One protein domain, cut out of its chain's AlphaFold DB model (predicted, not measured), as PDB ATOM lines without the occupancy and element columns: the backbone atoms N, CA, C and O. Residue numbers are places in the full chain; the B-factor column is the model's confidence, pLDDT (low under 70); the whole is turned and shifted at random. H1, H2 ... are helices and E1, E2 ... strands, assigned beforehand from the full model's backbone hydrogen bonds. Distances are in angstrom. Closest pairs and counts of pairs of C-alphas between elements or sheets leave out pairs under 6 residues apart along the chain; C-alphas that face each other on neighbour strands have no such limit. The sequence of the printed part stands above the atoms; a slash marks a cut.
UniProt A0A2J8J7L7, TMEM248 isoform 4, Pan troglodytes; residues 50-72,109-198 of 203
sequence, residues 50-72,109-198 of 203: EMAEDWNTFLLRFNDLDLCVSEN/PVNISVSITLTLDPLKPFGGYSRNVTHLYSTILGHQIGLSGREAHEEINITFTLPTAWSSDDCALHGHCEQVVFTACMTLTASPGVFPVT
ATOM      1  N   GLU A  50     -51.182 -72.215 -11.628       44.00
ATOM      2  CA  GLU A  50     -51.982 -73.399 -11.396       44.00
ATOM      3  C   GLU A  50     -51.323 -74.652 -12.014       44.00
ATOM      4  O   GLU A  50     -51.993 -75.549 -12.516       44.00
ATOM      5  N   MET A  51     -49.990 -74.736 -12.054       45.47
ATOM      6  CA  MET A  51     -49.357 -76.051 -12.149       45.47
ATOM      7  C   MET A  51     -49.329 -76.586 -10.722       45.47
ATOM      8  O   MET A  51     -48.300 -76.530 -10.053       45.47
ATOM      9  N   ALA A  52     -50.499 -77.018 -10.238       54.94
ATOM     10  CA  ALA A  52     -50.546 -77.961  -9.134       54.94
ATOM     11  C   ALA A  52     -49.514 -79.037  -9.481       54.94
ATOM     12  O   ALA A  52     -49.586 -79.604 -10.576       54.94
ATOM     13  N   GLU A  53     -48.474 -79.184  -8.656       62.59
ATOM     14  CA  GLU A  53     -47.411 -80.151  -8.931       62.59
ATOM     15  C   GLU A  53     -48.052 -81.500  -9.246       62.59
ATOM     16  O   GLU A  53     -49.078 -81.832  -8.664       62.59
ATOM     17  N   ASP A  54     -47.514 -82.274 -10.188       79.00
ATOM     18  CA  ASP A  54     -48.026 -83.630 -10.360       79.00
ATOM     19  C   ASP A  54     -47.665 -84.484  -9.130       79.00
ATOM     20  O   ASP A  54     -46.694 -84.217  -8.415       79.00
ATOM     21  N   TRP A  55     -48.459 -85.526  -8.865       85.75
ATOM     22  CA  TRP A  55     -48.239 -86.415  -7.719       85.75
ATOM     23  C   TRP A  55     -46.831 -87.014  -7.686       85.75
ATOM     24  O   TRP A  55     -46.291 -87.235  -6.608       85.75
ATOM     25  N   ASN A  56     -46.215 -87.247  -8.846       87.44
ATOM     26  CA  ASN A  56     -44.865 -87.794  -8.912       87.44
ATOM     27  C   ASN A  56     -43.839 -86.789  -8.386       87.44
ATOM     28  O   ASN A  56     -42.986 -87.154  -7.585       87.44
ATOM     29  N   THR A  57     -43.935 -85.529  -8.801       87.00
ATOM     30  CA  THR A  57     -43.063 -84.443  -8.351       87.00
ATOM     31  C   THR A  57     -43.237 -84.212  -6.858       87.00
ATOM     32  O   THR A  57     -42.244 -84.193  -6.135       87.00
ATOM     33  N   PHE A  58     -44.484 -84.142  -6.389       89.62
ATOM     34  CA  PHE A  58     -44.795 -83.995  -4.970       89.62
ATOM     35  C   PHE A  58     -44.173 -85.127  -4.131       89.62
ATOM     36  O   PHE A  58     -43.483 -84.875  -3.145       89.62
ATOM     37  N   LEU A  59     -44.355 -86.385  -4.551       90.81
ATOM     38  CA  LEU A  59     -43.800 -87.548  -3.850       90.81
ATOM     39  C   LEU A  59     -42.269 -87.626  -3.945       90.81
ATOM     40  O   LEU A  59     -41.630 -88.078  -2.998       90.81
ATOM     41  N   LEU A  60     -41.663 -87.160  -5.042       90.44
ATOM     42  CA  LEU A  60     -40.206 -87.063  -5.172       90.44
ATOM     43  C   LEU A  60     -39.623 -86.023  -4.210       90.44
ATOM     44  O   LEU A  60     -38.652 -86.322  -3.525       90.44
ATOM     45  N   ARG A  61     -40.238 -84.838  -4.102       90.31
ATOM     46  CA  ARG A  61     -39.842 -83.818  -3.115       90.31
ATOM     47  C   ARG A  61     -39.979 -84.327  -1.690       90.31
ATOM     48  O   ARG A  61     -39.130 -84.052  -0.852       90.31
ATOM     49  N   PHE A  62     -41.044 -85.078  -1.428       90.62
ATOM     50  CA  PHE A  62     -41.257 -85.703  -0.134       90.62
ATOM     51  C   PHE A  62     -40.176 -86.747   0.185       90.62
ATOM     52  O   PHE A  62     -39.715 -86.822   1.317       90.62
ATOM     53  N   ASN A  63     -39.742 -87.528  -0.808       91.62
ATOM     54  CA  ASN A  63     -38.696 -88.540  -0.644       91.62
ATOM     55  C   ASN A  63     -37.316 -87.947  -0.299       91.62
ATOM     56  O   ASN A  63     -36.478 -88.659   0.245       91.62
ATOM     57  N   ASP A  64     -37.077 -86.667  -0.589       91.75
ATOM     58  CA  ASP A  64     -35.838 -85.977  -0.204       91.75
ATOM     59  C   ASP A  64     -35.804 -85.602   1.296       91.75
ATOM     60  O   ASP A  64     -34.809 -85.051   1.774       91.75
ATOM     61  N   LEU A  65     -36.881 -85.867   2.050       90.94
ATOM     62  CA  LEU A  65     -36.952 -85.607   3.486       90.94
ATOM     63  C   LEU A  65     -36.417 -86.778   4.313       90.94
ATOM     64  O   LEU A  65     -36.969 -87.876   4.295       90.94
ATOM     65  N   ASP A  66     -35.439 -86.483   5.167       88.62
ATOM     66  CA  ASP A  66     -35.010 -87.378   6.239       88.62
ATOM     67  C   ASP A  66     -35.744 -87.039   7.542       88.62
ATOM     68  O   ASP A  66     -35.611 -85.944   8.099       88.62
ATOM     69  N   LEU A  67     -36.520 -87.995   8.057       88.12
ATOM     70  CA  LEU A  67     -37.252 -87.851   9.314       88.12
ATOM     71  C   LEU A  67     -36.530 -88.597  10.437       88.12
ATOM     72  O   LEU A  67     -36.258 -89.792  10.348       88.12
ATOM     73  N   CYS A  68     -36.245 -87.885  11.525       84.38
ATOM     74  CA  CYS A  68     -35.617 -88.467  12.706       84.38
ATOM     75  C   CYS A  68     -36.680 -89.007  13.668       84.38
ATOM     76  O   CYS A  68     -37.611 -88.294  14.042       84.38
ATOM     77  N   VAL A  69     -36.507 -90.244  14.132       79.31
ATOM     78  CA  VAL A  69     -37.351 -90.813  15.189       79.31
ATOM     79  C   VAL A  69     -36.872 -90.282  16.540       79.31
ATOM     80  O   VAL A  69     -35.739 -90.540  16.945       79.31
ATOM     81  N   SER A  70     -37.726 -89.544  17.250       70.06
ATOM     82  CA  SER A  70     -37.481 -89.139  18.636       70.06
ATOM     83  C   SER A  70     -38.166 -90.100  19.610       70.06
ATOM     84  O   SER A  70     -39.262 -90.605  19.353       70.06
ATOM     85  N   GLU A  71     -37.541 -90.353  20.761       62.00
ATOM     86  CA  GLU A  71     -38.281 -90.945  21.870       62.00
ATOM     87  C   GLU A  71     -39.280 -89.931  22.413       62.00
ATOM     88  O   GLU A  71     -38.909 -88.812  22.765       62.00
ATOM     89  N   ASN A  72     -40.521 -90.381  22.603       53.22
ATOM     90  CA  ASN A  72     -41.508 -89.748  23.477       53.22
ATOM     91  C   ASN A  72     -42.339 -88.562  22.931       53.22
ATOM     92  O   ASN A  72     -42.682 -87.657  23.687       53.22
ATOM     93  N   PRO A 109     -59.356 -80.064   6.603       89.31
ATOM     94  CA  PRO A 109     -58.224 -80.905   6.238       89.31
ATOM     95  C   PRO A 109     -58.660 -82.194   5.531       89.31
ATOM     96  O   PRO A 109     -59.597 -82.868   5.969       89.31
ATOM     97  N   VAL A 110     -57.978 -82.540   4.441       92.56
ATOM     98  CA  VAL A 110     -58.226 -83.765   3.670       92.56
ATOM     99  C   VAL A 110     -57.113 -84.773   3.900       92.56
ATOM    100  O   VAL A 110     -55.961 -84.397   4.109       92.56
ATOM    101  N   ASN A 111     -57.467 -86.058   3.839       94.00
ATOM    102  CA  ASN A 111     -56.551 -87.172   4.061       94.00
ATOM    103  C   ASN A 111     -56.235 -87.870   2.738       94.00
ATOM    104  O   ASN A 111     -57.148 -88.369   2.076       94.00
ATOM    105  N   ILE A 112     -54.954 -87.960   2.388       92.88
ATOM    106  CA  ILE A 112     -54.479 -88.704   1.221       92.88
ATOM    107  C   ILE A 112     -53.562 -89.833   1.676       92.88
ATOM    108  O   ILE A 112     -52.556 -89.590   2.335       92.88
ATOM    109  N   SER A 113     -53.890 -91.065   1.289       94.12
ATOM    110  CA  SER A 113     -53.094 -92.248   1.616       94.12
ATOM    111  C   SER A 113     -52.392 -92.805   0.380       94.12
ATOM    112  O   SER A 113     -53.027 -93.063  -0.642       94.12
ATOM    113  N   VAL A 114     -51.083 -93.024   0.493       92.56
ATOM    114  CA  VAL A 114     -50.219 -93.545  -0.572       92.56
ATOM    115  C   VAL A 114     -49.375 -94.691  -0.018       92.56
ATOM    116  O   VAL A 114     -48.839 -94.610   1.087       92.56
ATOM    117  N   SER A 115     -49.244 -95.777  -0.781       94.31
ATOM    118  CA  SER A 115     -48.313 -96.855  -0.434       94.31
ATOM    119  C   SER A 115     -46.894 -96.449  -0.820       94.31
ATOM    120  O   SER A 115     -46.656 -96.066  -1.965       94.31
ATOM    121  N   ILE A 116     -45.964 -96.535   0.129       93.75
ATOM    122  CA  ILE A 116     -44.565 -96.148  -0.059       93.75
ATOM    123  C   ILE A 116     -43.614 -97.233   0.441       93.75
ATOM    124  O   ILE A 116     -43.973 -98.086   1.258       93.75
ATOM    125  N   THR A 117     -42.366 -97.160  -0.009       95.56
ATOM    126  CA  THR A 117     -41.257 -97.881   0.613       95.56
ATOM    127  C   THR A 117     -40.623 -96.978   1.662       95.56
ATOM    128  O   THR A 117     -40.046 -95.951   1.324       95.56
ATOM    129  N   LEU A 118     -40.749 -97.350   2.934       93.56
ATOM    130  CA  LEU A 118     -40.146 -96.641   4.056       93.56
ATOM    131  C   LEU A 118     -38.905 -97.392   4.524       93.56
ATOM    132  O   LEU A 118     -38.960 -98.594   4.786       93.56
ATOM    133  N   THR A 119     -37.807 -96.663   4.674       92.56
ATOM    134  CA  THR A 119     -36.539 -97.210   5.145       92.56
ATOM    135  C   THR A 119     -36.227 -96.633   6.518       92.56
ATOM    136  O   THR A 119     -36.146 -95.419   6.674       92.56
ATOM    137  N   LEU A 120     -36.075 -97.497   7.520       88.75
ATOM    138  CA  LEU A 120     -35.690 -97.117   8.874       88.75
ATOM    139  C   LEU A 120     -34.211 -97.440   9.075       88.75
ATOM    140  O   LEU A 120     -33.816 -98.606   9.013       88.75
ATOM    141  N   ASP A 121     -33.410 -96.403   9.317       85.88
ATOM    142  CA  ASP A 121     -31.975 -96.511   9.572       85.88
ATOM    143  C   ASP A 121     -31.657 -96.149  11.037       85.88
ATOM    144  O   ASP A 121     -31.617 -94.967  11.398       85.88
ATOM    145  N   PRO A 122     -31.495 -97.145  11.926       78.69
ATOM    146  CA  PRO A 122     -31.190 -96.896  13.326       78.69
ATOM    147  C   PRO A 122     -29.719 -96.467  13.495       78.69
ATOM    148  O   PRO A 122     -28.833 -97.283  13.706       78.69
ATOM    149  N   LEU A 123     -29.424 -95.170  13.423       72.50
ATOM    150  CA  LEU A 123     -28.067 -94.639  13.634       72.50
ATOM    151  C   LEU A 123     -27.626 -94.698  15.113       72.50
ATOM    152  O   LEU A 123     -28.438 -94.734  16.025       72.50
ATOM    153  N   LYS A 124     -26.323 -94.650  15.416       62.47
ATOM    154  CA  LYS A 124     -25.834 -94.362  16.786       62.47
ATOM    155  C   LYS A 124     -25.504 -92.866  16.912       62.47
ATOM    156  O   LYS A 124     -24.871 -92.339  16.003       62.47
ATOM    157  N   PRO A 125     -25.831 -92.187  18.026       56.91
ATOM    158  CA  PRO A 125     -26.562 -92.670  19.187       56.91
ATOM    159  C   PRO A 125     -28.060 -92.443  18.960       56.91
ATOM    160  O   PRO A 125     -28.560 -91.366  19.270       56.91
ATOM    161  N   PHE A 126     -28.793 -93.424  18.424       57.56
ATOM    162  CA  PHE A 126     -30.244 -93.454  18.589       57.56
ATOM    163  C   PHE A 126     -30.450 -93.404  20.096       57.56
ATOM    164  O   PHE A 126     -30.137 -94.354  20.812       57.56
ATOM    165  N   GLY A 127     -30.844 -92.234  20.589       50.06
ATOM    166  CA  GLY A 127     -30.912 -91.936  22.012       50.06
ATOM    167  C   GLY A 127     -32.088 -92.632  22.672       50.06
ATOM    168  O   GLY A 127     -32.617 -92.068  23.617       50.06
ATOM    169  N   GLY A 128     -32.510 -93.792  22.143       59.91
ATOM    170  CA  GLY A 128     -33.775 -94.381  22.481       59.91
ATOM    171  C   GLY A 128     -34.120 -95.817  22.105       59.91
ATOM    172  O   GLY A 128     -33.750 -96.345  21.056       59.91
ATOM    173  N   TYR A 129     -34.925 -96.404  22.983       65.81
ATOM    174  CA  TYR A 129     -35.637 -97.668  22.912       65.81
ATOM    175  C   TYR A 129     -37.014 -97.485  22.249       65.81
ATOM    176  O   TYR A 129     -38.024 -97.215  22.900       65.81
ATOM    177  N   SER A 130     -37.088 -97.714  20.939       75.75
ATOM    178  CA  SER A 130     -38.361 -97.914  20.243       75.75
ATOM    179  C   SER A 130     -38.751 -99.388  20.335       75.75
ATOM    180  O   SER A 130     -37.987-100.255  19.919       75.75
ATOM    181  N   ARG A 131     -39.931 -99.693  20.884       80.88
ATOM    182  CA  ARG A 131     -40.439-101.068  21.007       80.88
ATOM    183  C   ARG A 131     -41.831-101.186  20.422       80.88
ATOM    184  O   ARG A 131     -42.722-100.437  20.809       80.88
ATOM    185  N   ASN A 132     -42.022-102.182  19.562       86.81
ATOM    186  CA  ASN A 132     -43.307-102.525  18.957       86.81
ATOM    187  C   ASN A 132     -43.988-101.332  18.259       86.81
ATOM    188  O   ASN A 132     -45.204-101.149  18.351       86.81
ATOM    189  N   VAL A 133     -43.203-100.511  17.563       87.00
ATOM    190  CA  VAL A 133     -43.697 -99.358  16.813       87.00
ATOM    191  C   VAL A 133     -44.475 -99.854  15.603       87.00
ATOM    192  O   VAL A 133     -43.942-100.584  14.776       87.00
ATOM    193  N   THR A 134     -45.735 -99.452  15.491       91.19
ATOM    194  CA  THR A 134     -46.591 -99.740  14.324       91.19
ATOM    195  C   THR A 134     -46.967 -98.483  13.554       91.19
ATOM    196  O   THR A 134     -47.334 -98.569  12.387       91.19
ATOM    197  N   HIS A 135     -46.864 -97.322  14.201       91.75
ATOM    198  CA  HIS A 135     -47.207 -96.029  13.638       91.75
ATOM    199  C   HIS A 135     -46.100 -95.028  13.951       91.75
ATOM    200  O   HIS A 135     -45.643 -94.937  15.093       91.75
ATOM    201  N   LEU A 136     -45.683 -94.283  12.934       89.94
ATOM    202  CA  LEU A 136     -44.775 -93.149  13.064       89.94
ATOM    203  C   LEU A 136     -45.528 -91.894  12.640       89.94
ATOM    204  O   LEU A 136     -46.224 -91.906  11.627       89.94
ATOM    205  N   TYR A 137     -45.378 -90.825  13.411       91.44
ATOM    206  CA  TYR A 137     -46.049 -89.552  13.173       91.44
ATOM    207  C   TYR A 137     -45.005 -88.462  12.981       91.44
ATOM    208  O   TYR A 137     -43.976 -88.466  13.660       91.44
ATOM    209  N   SER A 138     -45.272 -87.533  12.074       91.75
ATOM    210  CA  SER A 138     -44.449 -86.346  11.865       91.75
ATOM    211  C   SER A 138     -45.306 -85.206  11.338       91.75
ATOM    212  O   SER A 138     -46.332 -85.443  10.706       91.75
ATOM    213  N   THR A 139     -44.850 -83.978  11.537       93.25
ATOM    214  CA  THR A 139     -45.440 -82.785  10.925       93.25
ATOM    215  C   THR A 139     -44.347 -82.050  10.169       93.25
ATOM    216  O   THR A 139     -43.234 -81.902  10.675       93.25
ATOM    217  N   ILE A 140     -44.652 -81.626   8.948       94.44
ATOM    218  CA  ILE A 140     -43.766 -80.803   8.121       94.44
ATOM    219  C   ILE A 140     -44.510 -79.558   7.653       94.44
ATOM    220  O   ILE A 140     -45.736 -79.520   7.654       94.44
ATOM    221  N   LEU A 141     -43.766 -78.558   7.208       94.75
ATOM    222  CA  LEU A 141     -44.302 -77.382   6.538       94.75
ATOM    223  C   LEU A 141     -44.199 -77.540   5.023       94.75
ATOM    224  O   LEU A 141     -43.233 -78.116   4.514       94.75
ATOM    225  N   GLY A 142     -45.146 -76.959   4.290       92.44
ATOM    226  CA  GLY A 142     -45.163 -77.022   2.827       92.44
ATOM    227  C   GLY A 142     -43.861 -76.555   2.165       92.44
ATOM    228  O   GLY A 142     -43.412 -77.150   1.185       92.44
ATOM    229  N   HIS A 143     -43.179 -75.550   2.724       92.50
ATOM    230  CA  HIS A 143     -41.901 -75.082   2.179       92.50
ATOM    231  C   HIS A 143     -40.793 -76.150   2.220       92.50
ATOM    232  O   HIS A 143     -39.844 -76.067   1.441       92.50
ATOM    233  N   GLN A 144     -40.888 -77.147   3.111       92.62
ATOM    234  CA  GLN A 144     -39.906 -78.233   3.214       92.62
ATOM    235  C   GLN A 144     -40.001 -79.208   2.036       92.62
ATOM    236  O   GLN A 144     -39.002 -79.828   1.692       92.62
ATOM    237  N   ILE A 145     -41.160 -79.286   1.378       91.62
ATOM    238  CA  ILE A 145     -41.383 -80.084   0.160       91.62
ATOM    239  C   ILE A 145     -41.455 -79.214  -1.100       91.62
ATOM    240  O   ILE A 145     -41.893 -79.664  -2.152       91.62
ATOM    241  N   GLY A 146     -40.994 -77.963  -1.018       88.44
ATOM    242  CA  GLY A 146     -40.895 -77.069  -2.171       88.44
ATOM    243  C   GLY A 146     -42.170 -76.294  -2.510       88.44
ATOM    244  O   GLY A 146     -42.181 -75.588  -3.523       88.44
ATOM    245  N   LEU A 147     -43.210 -76.344  -1.667       89.44
ATOM    246  CA  LEU A 147     -44.380 -75.484  -1.844       89.44
ATOM    247  C   LEU A 147     -44.005 -74.018  -1.613       89.44
ATOM    248  O   LEU A 147     -43.133 -73.672  -0.816       89.44
ATOM    249  N   SER A 148     -44.675 -73.141  -2.350       87.19
ATOM    250  CA  SER A 148     -44.454 -71.694  -2.345       87.19
ATOM    251  C   SER A 148     -45.780 -70.974  -2.101       87.19
ATOM    252  O   SER A 148     -46.839 -71.570  -2.232       87.19
ATOM    253  N   GLY A 149     -45.742 -69.685  -1.763       87.25
ATOM    254  CA  GLY A 149     -46.968 -68.908  -1.557       87.25
ATOM    255  C   GLY A 149     -47.618 -69.162  -0.195       87.25
ATOM    256  O   GLY A 149     -46.930 -69.144   0.830       87.25
ATOM    257  N   ARG A 150     -48.945 -69.333  -0.175       86.44
ATOM    258  CA  ARG A 150     -49.714 -69.531   1.066       86.44
ATOM    259  C   ARG A 150     -49.441 -70.920   1.642       86.44
ATOM    260  O   ARG A 150     -49.187 -71.054   2.833       86.44
ATOM    261  N   GLU A 151     -49.377 -71.901   0.755       88.56
ATOM    262  CA  GLU A 151     -49.202 -73.327   1.014       88.56
ATOM    263  C   GLU A 151     -47.829 -73.639   1.626       88.56
ATOM    264  O   GLU A 151     -47.664 -74.625   2.334       88.56
ATOM    265  N   ALA A 152     -46.838 -72.766   1.421       89.12
ATOM    266  CA  ALA A 152     -45.506 -72.895   2.011       89.12
ATOM    267  C   ALA A 152     -45.512 -72.908   3.552       89.12
ATOM    268  O   ALA A 152     -44.615 -73.490   4.161       89.12
ATOM    269  N   HIS A 153     -46.499 -72.256   4.171       92.38
ATOM    270  CA  HIS A 153     -46.625 -72.131   5.627       92.38
ATOM    271  C   HIS A 153     -47.691 -73.065   6.211       92.38
ATOM    272  O   HIS A 153     -47.948 -73.009   7.410       92.38
ATOM    273  N   GLU A 154     -48.320 -73.896   5.380       91.56
ATOM    274  CA  GLU A 154     -49.297 -74.880   5.834       91.56
ATOM    275  C   GLU A 154     -48.577 -76.064   6.486       91.56
ATOM    276  O   GLU A 154     -47.555 -76.544   5.983       91.56
ATOM    277  N   GLU A 155     -49.127 -76.533   7.605       94.75
ATOM    278  CA  GLU A 155     -48.684 -77.755   8.268       94.75
ATOM    279  C   GLU A 155     -49.292 -78.978   7.578       94.75
ATOM    280  O   GLU A 155     -50.484 -79.028   7.264       94.75
ATOM    281  N   ILE A 156     -48.456 -79.985   7.360       95.31
ATOM    282  CA  ILE A 156     -48.813 -81.259   6.751       95.31
ATOM    283  C   ILE A 156     -48.511 -82.339   7.777       95.31
ATOM    284  O   ILE A 156     -47.349 -82.600   8.104       95.31
ATOM    285  N   ASN A 157     -49.565 -82.974   8.278       96.00
ATOM    286  CA  ASN A 157     -49.444 -84.085   9.209       96.00
ATOM    287  C   ASN A 157     -49.249 -85.384   8.438       96.00
ATOM    288  O   ASN A 157     -49.996 -85.694   7.512       96.00
ATOM    289  N   ILE A 158     -48.246 -86.148   8.840       95.19
ATOM    290  CA  ILE A 158     -47.823 -87.380   8.194       95.19
ATOM    291  C   ILE A 158     -47.968 -88.512   9.199       95.19
ATOM    292  O   ILE A 158     -47.457 -88.440  10.318       95.19
ATOM    293  N   THR A 159     -48.627 -89.583   8.783       95.19
ATOM    294  CA  THR A 159     -48.677 -90.843   9.525       95.19
ATOM    295  C   THR A 159     -48.166 -91.968   8.644       95.19
ATOM    296  O   THR A 159     -48.700 -92.190   7.560       95.19
ATOM    297  N   PHE A 160     -47.170 -92.710   9.114       94.94
ATOM    298  CA  PHE A 160     -46.721 -93.948   8.489       94.94
ATOM    299  C   PHE A 160     -47.250 -95.135   9.285       94.94
ATOM    300  O   PHE A 160     -46.902 -95.298  10.454       94.94
ATOM    301  N   THR A 161     -48.053 -95.982   8.652       95.31
ATOM    302  CA  THR A 161     -48.513 -97.252   9.219       95.31
ATOM    303  C   THR A 161     -47.637 -98.384   8.698       95.31
ATOM    304  O   THR A 161     -47.589 -98.645   7.489       95.31
ATOM    305  N   LEU A 162     -46.942 -99.058   9.614       94.31
ATOM    306  CA  LEU A 162     -46.068-100.190   9.326       94.31
ATOM    307  C   LEU A 162     -46.882-101.496   9.259       94.31
ATOM    308  O   LEU A 162     -47.767-101.707  10.091       94.31
ATOM    309  N   PRO A 163     -46.579-102.405   8.316       93.81
ATOM    310  CA  PRO A 163     -47.283-103.686   8.197       93.81
ATOM    311  C   PRO A 163     -46.950-104.658   9.340       93.81
ATOM    312  O   PRO A 163     -47.746-105.538   9.661       93.81
ATOM    313  N   THR A 164     -45.775-104.509   9.954       92.38
ATOM    314  CA  THR A 164     -45.331-105.269  11.124       92.38
ATOM    315  C   THR A 164     -44.647-104.331  12.113       92.38
ATOM    316  O   THR A 164     -44.134-103.277  11.738       92.38
ATOM    317  N   ALA A 165     -44.676-104.694  13.396       89.88
ATOM    318  CA  ALA A 165     -44.114-103.857  14.444       89.88
ATOM    319  C   ALA A 165     -42.577-103.821  14.368       89.88
ATOM    320  O   ALA A 165     -41.934-104.865  14.242       89.88
ATOM    321  N   TRP A 166     -41.999-102.627  14.478       88.44
ATOM    322  CA  TRP A 166     -40.557-102.394  14.503       88.44
ATOM    323  C   TRP A 166     -40.049-102.148  15.930       88.44
ATOM    324  O   TRP A 166     -40.695-101.460  16.723       88.44
ATOM    325  N   SER A 167     -38.872-102.688  16.248       84.81
ATOM    326  CA  SER A 167     -38.187-102.485  17.529       84.81
ATOM    327  C   SER A 167     -36.701-102.201  17.301       84.81
ATOM    328  O   SER A 167     -36.072-102.858  16.475       84.81
ATOM    329  N   SER A 168     -36.125-101.262  18.058       81.38
ATOM    330  CA  SER A 168     -34.702-100.880  17.991       81.38
ATOM    331  C   SER A 168     -33.821-101.589  19.033       81.38
ATOM    332  O   SER A 168     -32.646-101.250  19.176       81.38
ATOM    333  N   ASP A 169     -34.363-102.584  19.750       78.94
ATOM    334  CA  ASP A 169     -33.690-103.271  20.864       78.94
ATOM    335  C   ASP A 169     -32.329-103.861  20.475       78.94
ATOM    336  O   ASP A 169     -31.381-103.758  21.248       78.94
ATOM    337  N   ASP A 170     -32.205-104.446  19.281       78.94
ATOM    338  CA  ASP A 170     -30.955-105.080  18.845       78.94
ATOM    339  C   ASP A 170     -29.834-104.053  18.596       78.94
ATOM    340  O   ASP A 170     -28.691-104.225  19.032       78.94
ATOM    341  N   CYS A 171     -30.188-102.906  18.013       80.50
ATOM    342  CA  CYS A 171     -29.266-101.789  17.831       80.50
ATOM    343  C   CYS A 171     -28.899-101.130  19.167       80.50
ATOM    344  O   CYS A 171     -27.725-100.833  19.401       80.50
ATOM    345  N   ALA A 172     -29.868-100.942  20.068       77.94
ATOM    346  CA  ALA A 172     -29.641-100.299  21.361       77.94
ATOM    347  C   ALA A 172     -28.825-101.175  22.332       77.94
ATOM    348  O   ALA A 172     -27.926-100.669  23.003       77.94
ATOM    349  N   LEU A 173     -29.120-102.479  22.409       78.69
ATOM    350  CA  LEU A 173     -28.517-103.396  23.385       78.69
ATOM    351  C   LEU A 173     -27.246-104.072  22.869       78.69
ATOM    352  O   LEU A 173     -26.271-104.185  23.611       78.69
ATOM    353  N   HIS A 174     -27.245-104.523  21.613       81.19
ATOM    354  CA  HIS A 174     -26.126-105.276  21.035       81.19
ATOM    355  C   HIS A 174     -25.279-104.434  20.082       81.19
ATOM    356  O   HIS A 174     -24.192-104.842  19.676       81.19
ATOM    357  N   GLY A 175     -25.738-103.228  19.738       78.50
ATOM    358  CA  GLY A 175     -25.029-102.360  18.813       78.50
ATOM    359  C   GLY A 175     -25.117-102.806  17.354       78.50
ATOM    360  O   GLY A 175     -24.369-102.242  16.550       78.50
ATOM    361  N   HIS A 176     -25.986-103.771  17.043       83.31
ATOM    362  CA  HIS A 176     -26.279-104.276  15.705       83.31
ATOM    363  C   HIS A 176     -27.387-103.433  15.076       83.31
ATOM    364  O   HIS A 176     -28.571-103.603  15.348       83.31
ATOM    365  N   CYS A 177     -26.976-102.457  14.281       83.75
ATOM    366  CA  CYS A 177     -27.871-101.488  13.676       83.75
ATOM    367  C   CYS A 177     -27.961-101.779  12.181       83.75
ATOM    368  O   CYS A 177     -27.133-101.308  11.405       83.75
ATOM    369  N   GLU A 178     -28.915-102.627  11.805       84.69
ATOM    370  CA  GLU A 178     -29.222-102.902  10.404       84.69
ATOM    371  C   GLU A 178     -30.408-102.062   9.941       84.69
ATOM    372  O   GLU A 178     -31.373-101.838  10.677       84.69
ATOM    373  N   GLN A 179     -30.320-101.608   8.695       88.94
ATOM    374  CA  GLN A 179     -31.396-100.896   8.032       88.94
ATOM    375  C   GLN A 179     -32.562-101.849   7.756       88.94
ATOM    376  O   GLN A 179     -32.369-102.971   7.280       88.94
ATOM    377  N   VAL A 180     -33.782-101.384   8.016       89.75
ATOM    378  CA  VAL A 180     -35.006-102.165   7.811       89.75
ATOM    379  C   VAL A 180     -35.899-101.453   6.804       89.75
ATOM    380  O   VAL A 180     -36.059-100.236   6.860       89.75
ATOM    381  N   VAL A 181     -36.498-102.208   5.886       94.00
ATOM    382  CA  VAL A 181     -37.338-101.669   4.811       94.00
ATOM    383  C   VAL A 181     -38.759-102.204   4.945       94.00
ATOM    384  O   VAL A 181     -38.968-103.412   5.073       94.00
ATOM    385  N   PHE A 182     -39.741-101.308   4.876       94.19
ATOM    386  CA  PHE A 182     -41.165-101.619   4.946       94.19
ATOM    387  C   PHE A 182     -41.899-101.116   3.707       94.19
ATOM    388  O   PHE A 182     -41.674 -99.999   3.247       94.19
ATOM    389  N   THR A 183     -42.866-101.896   3.227       95.94
ATOM    390  CA  THR A 183     -43.948-101.359   2.393       95.94
ATOM    391  C   THR A 183     -45.008-100.793   3.331       95.94
ATOM    392  O   THR A 183     -45.826-101.539   3.870       95.94
ATOM    393  N   ALA A 184     -44.940 -99.489   3.587       95.06
ATOM    394  CA  ALA A 184     -45.786 -98.792   4.547       95.06
ATOM    395  C   ALA A 184     -46.916 -98.024   3.845       95.06
ATOM    396  O   ALA A 184     -46.846 -97.716   2.651       95.06
ATOM    397  N   CYS A 185     -47.964 -97.698   4.599       96.12
ATOM    398  CA  CYS A 185     -48.979 -96.746   4.161       96.12
ATOM    399  C   CYS A 185     -48.655 -95.376   4.755       96.12
ATOM    400  O   CYS A 185     -48.634 -95.231   5.976       96.12
ATOM    401  N   MET A 186     -48.399 -94.389   3.903       95.12
ATOM    402  CA  MET A 186     -48.234 -92.997   4.304       95.12
ATOM    403  C   MET A 186     -49.563 -92.269   4.134       95.12
ATOM    404  O   MET A 186     -50.121 -92.260   3.040       95.12
ATOM    405  N   THR A 187     -50.054 -91.642   5.195       96.19
ATOM    406  CA  THR A 187     -51.241 -90.784   5.169       96.19
ATOM    407  C   THR A 187     -50.837 -89.346   5.443       96.19
ATOM    408  O   THR A 187     -50.189 -89.074   6.452       96.19
ATOM    409  N   LEU A 188     -51.213 -88.449   4.536       95.06
ATOM    410  CA  LEU A 188     -50.968 -87.015   4.595       95.06
ATOM    411  C   LEU A 188     -52.279 -86.292   4.893       95.06
ATOM    412  O   LEU A 188     -53.271 -86.524   4.201       95.06
ATOM    413  N   THR A 189     -52.267 -85.397   5.875       95.38
ATOM    414  CA  THR A 189     -53.417 -84.577   6.263       95.38
ATOM    415  C   THR A 189     -53.037 -83.103   6.211       95.38
ATOM    416  O   THR A 189     -52.167 -82.669   6.965       95.38
ATOM    417  N   ALA A 190     -53.681 -82.346   5.322       94.31
ATOM    418  CA  ALA A 190     -53.455 -80.910   5.134       94.31
ATOM    419  C   ALA A 190     -54.670 -80.245   4.465       94.31
ATOM    420  O   ALA A 190     -55.638 -80.922   4.105       94.31
ATOM    421  N   SER A 191     -54.636 -78.923   4.285       91.88
ATOM    422  CA  SER A 191     -55.652 -78.213   3.503       91.88
ATOM    423  C   SER A 191     -55.647 -78.675   2.032       91.88
ATOM    424  O   SER A 191     -54.591 -79.025   1.499       91.88
ATOM    425  N   PRO A 192     -56.800 -78.685   1.332       88.19
ATOM    426  CA  PRO A 192     -56.875 -79.183  -0.046       88.19
ATOM    427  C   PRO A 192     -55.901 -78.508  -1.021       88.19
ATOM    428  O   PRO A 192     -55.446 -79.151  -1.961       88.19
ATOM    429  N   GLY A 193     -55.565 -77.232  -0.789       85.88
ATOM    430  CA  GLY A 193     -54.648 -76.459  -1.634       85.88
ATOM    431  C   GLY A 193     -53.194 -76.944  -1.605       85.88
ATOM    432  O   GLY A 193     -52.436 -76.623  -2.514       85.88
ATOM    433  N   VAL A 194     -52.812 -77.743  -0.603       90.00
ATOM    434  CA  VAL A 194     -51.480 -78.362  -0.508       90.00
ATOM    435  C   VAL A 194     -51.305 -79.488  -1.528       90.00
ATOM    436  O   VAL A 194     -50.184 -79.760  -1.961       90.00
ATOM    437  N   PHE A 195     -52.391 -80.167  -1.905       89.94
ATOM    438  CA  PHE A 195     -52.308 -81.390  -2.691       89.94
ATOM    439  C   PHE A 195     -52.389 -81.134  -4.204       89.94
ATOM    440  O   PHE A 195     -53.214 -80.340  -4.662       89.94
ATOM    441  N   PRO A 196     -51.595 -81.871  -5.003       87.56
ATOM    442  CA  PRO A 196     -51.771 -81.989  -6.445       87.56
ATOM    443  C   PRO A 196     -53.217 -82.253  -6.873       87.56
ATOM    444  O   PRO A 196     -53.878 -83.167  -6.371       87.56
ATOM    445  N   VAL A 197     -53.693 -81.522  -7.884       79.12
ATOM    446  CA  VAL A 197     -55.009 -81.779  -8.477       79.12
ATOM    447  C   VAL A 197     -54.950 -83.089  -9.263       79.12
ATOM    448  O   VAL A 197     -54.198 -83.226 -10.229       79.12
ATOM    449  N   THR A 198     -55.769 -84.068  -8.880       65.50
ATOM    450  CA  THR A 198     -55.971 -85.279  -9.676       65.50
ATOM    451  C   THR A 198     -56.846 -84.949 -10.881       65.50
ATOM    452  O   THR A 198     -58.074 -84.947 -10.810       65.50
TER     453      THR A 198
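AT A GLANCE: This is residues 50 to 72 and 109 to 198 of the 203 residues of the protein "TMEM248 isoform 4" of Pan troglodytes (UniProt A0A2J8J7L7). One strongly twisted antiparallel sheet of four long strands makes the body of a rod, and three of those strands, E1, E3 and E4, bend sharply on their way. The short helix H3 lies at one end of the rod, while H1 and H2 lie toward the other, H1 only grazing the sheet. The printed part has 113 residues with three named helices and four named strands, in the order H1, E1, E2, H2, E3, H3, E4; the sheet runs E1, E4, E3, E2, and the class is mixed, helices and strands. The whole is only just compact, close to loose, with a radius of gyration of the C-alphas of 15.6 A, and its C-alphas span 52 by 23 by 21 A.

HOW THE PARTS SIT: H1, residues 55 to 63, only grazes the sheet, with its residues 59 to 63. H1 and edge strand E1, residues 110 to 120, are near each other. E1 is the antiparallel neighbour of inner strand E4, residues 180 to 190, at 157 degrees between directions, with N 114 and O 186 at 2.8 A and N 182 and O 118 at 2.8 A, within hydrogen-bond range. The other edge strand, E2, residues 133 to 141, is apart from E1. H2, residues 142 to 145, only just touches H1, with 3 pairs of C-alphas within 8 A; the closest C-alphas are those of Arg 61 and Ile 145, 5.2 A apart. H2 is not on the sheet, but only just, with 4 pairs of C-alphas within 10 A. Inner strand E3, residues 155 to 166, is antiparallel to E2 at 162 degrees, with N 158 and O 138 at 2.8 A, and to E4 at 151 degrees, with N 187 and O 159 at 2.8 A. H3, residues 169 to 174, is not on the sheet and is apart from H1 and H2. In H1 and H3 every O i to N i+4 pair is within hydrogen-bond range; H2 is too short for such a pair.

IN THESE COORDINATES: H1 begins at C-alpha 55, (-48.239, -86.415, -7.719), and is 12.1 A long from first to last C-alpha. E1 is 26.7 A long and bends by 74 degrees at residue 117. E2 is 24.3 A long, and H2 follows it directly. E3, 26.7 A long, bends by 94 degrees at residue 163. H3 ends at C-alpha 174, (-26.126, -105.276, 21.035). E4, 28.3 A long, bends by 68 degrees at residue 183 and ends at C-alpha 190, (-53.455, -80.910, 5.134).

THE WHOLE: The two C-alphas farthest apart are those of Glu 50 and His 174, 52.3 A. Residues 73 to 108 are not printed, and C-alphas 72 and 109 are 25.6 A apart across this cut. The link from E1 to E2, 12 residues, is long. Mean pLDDT of the printed part is 85.4; it is under 70 at residues 50 to 53, 71 to 72, 124 to 129 and 198 of this model.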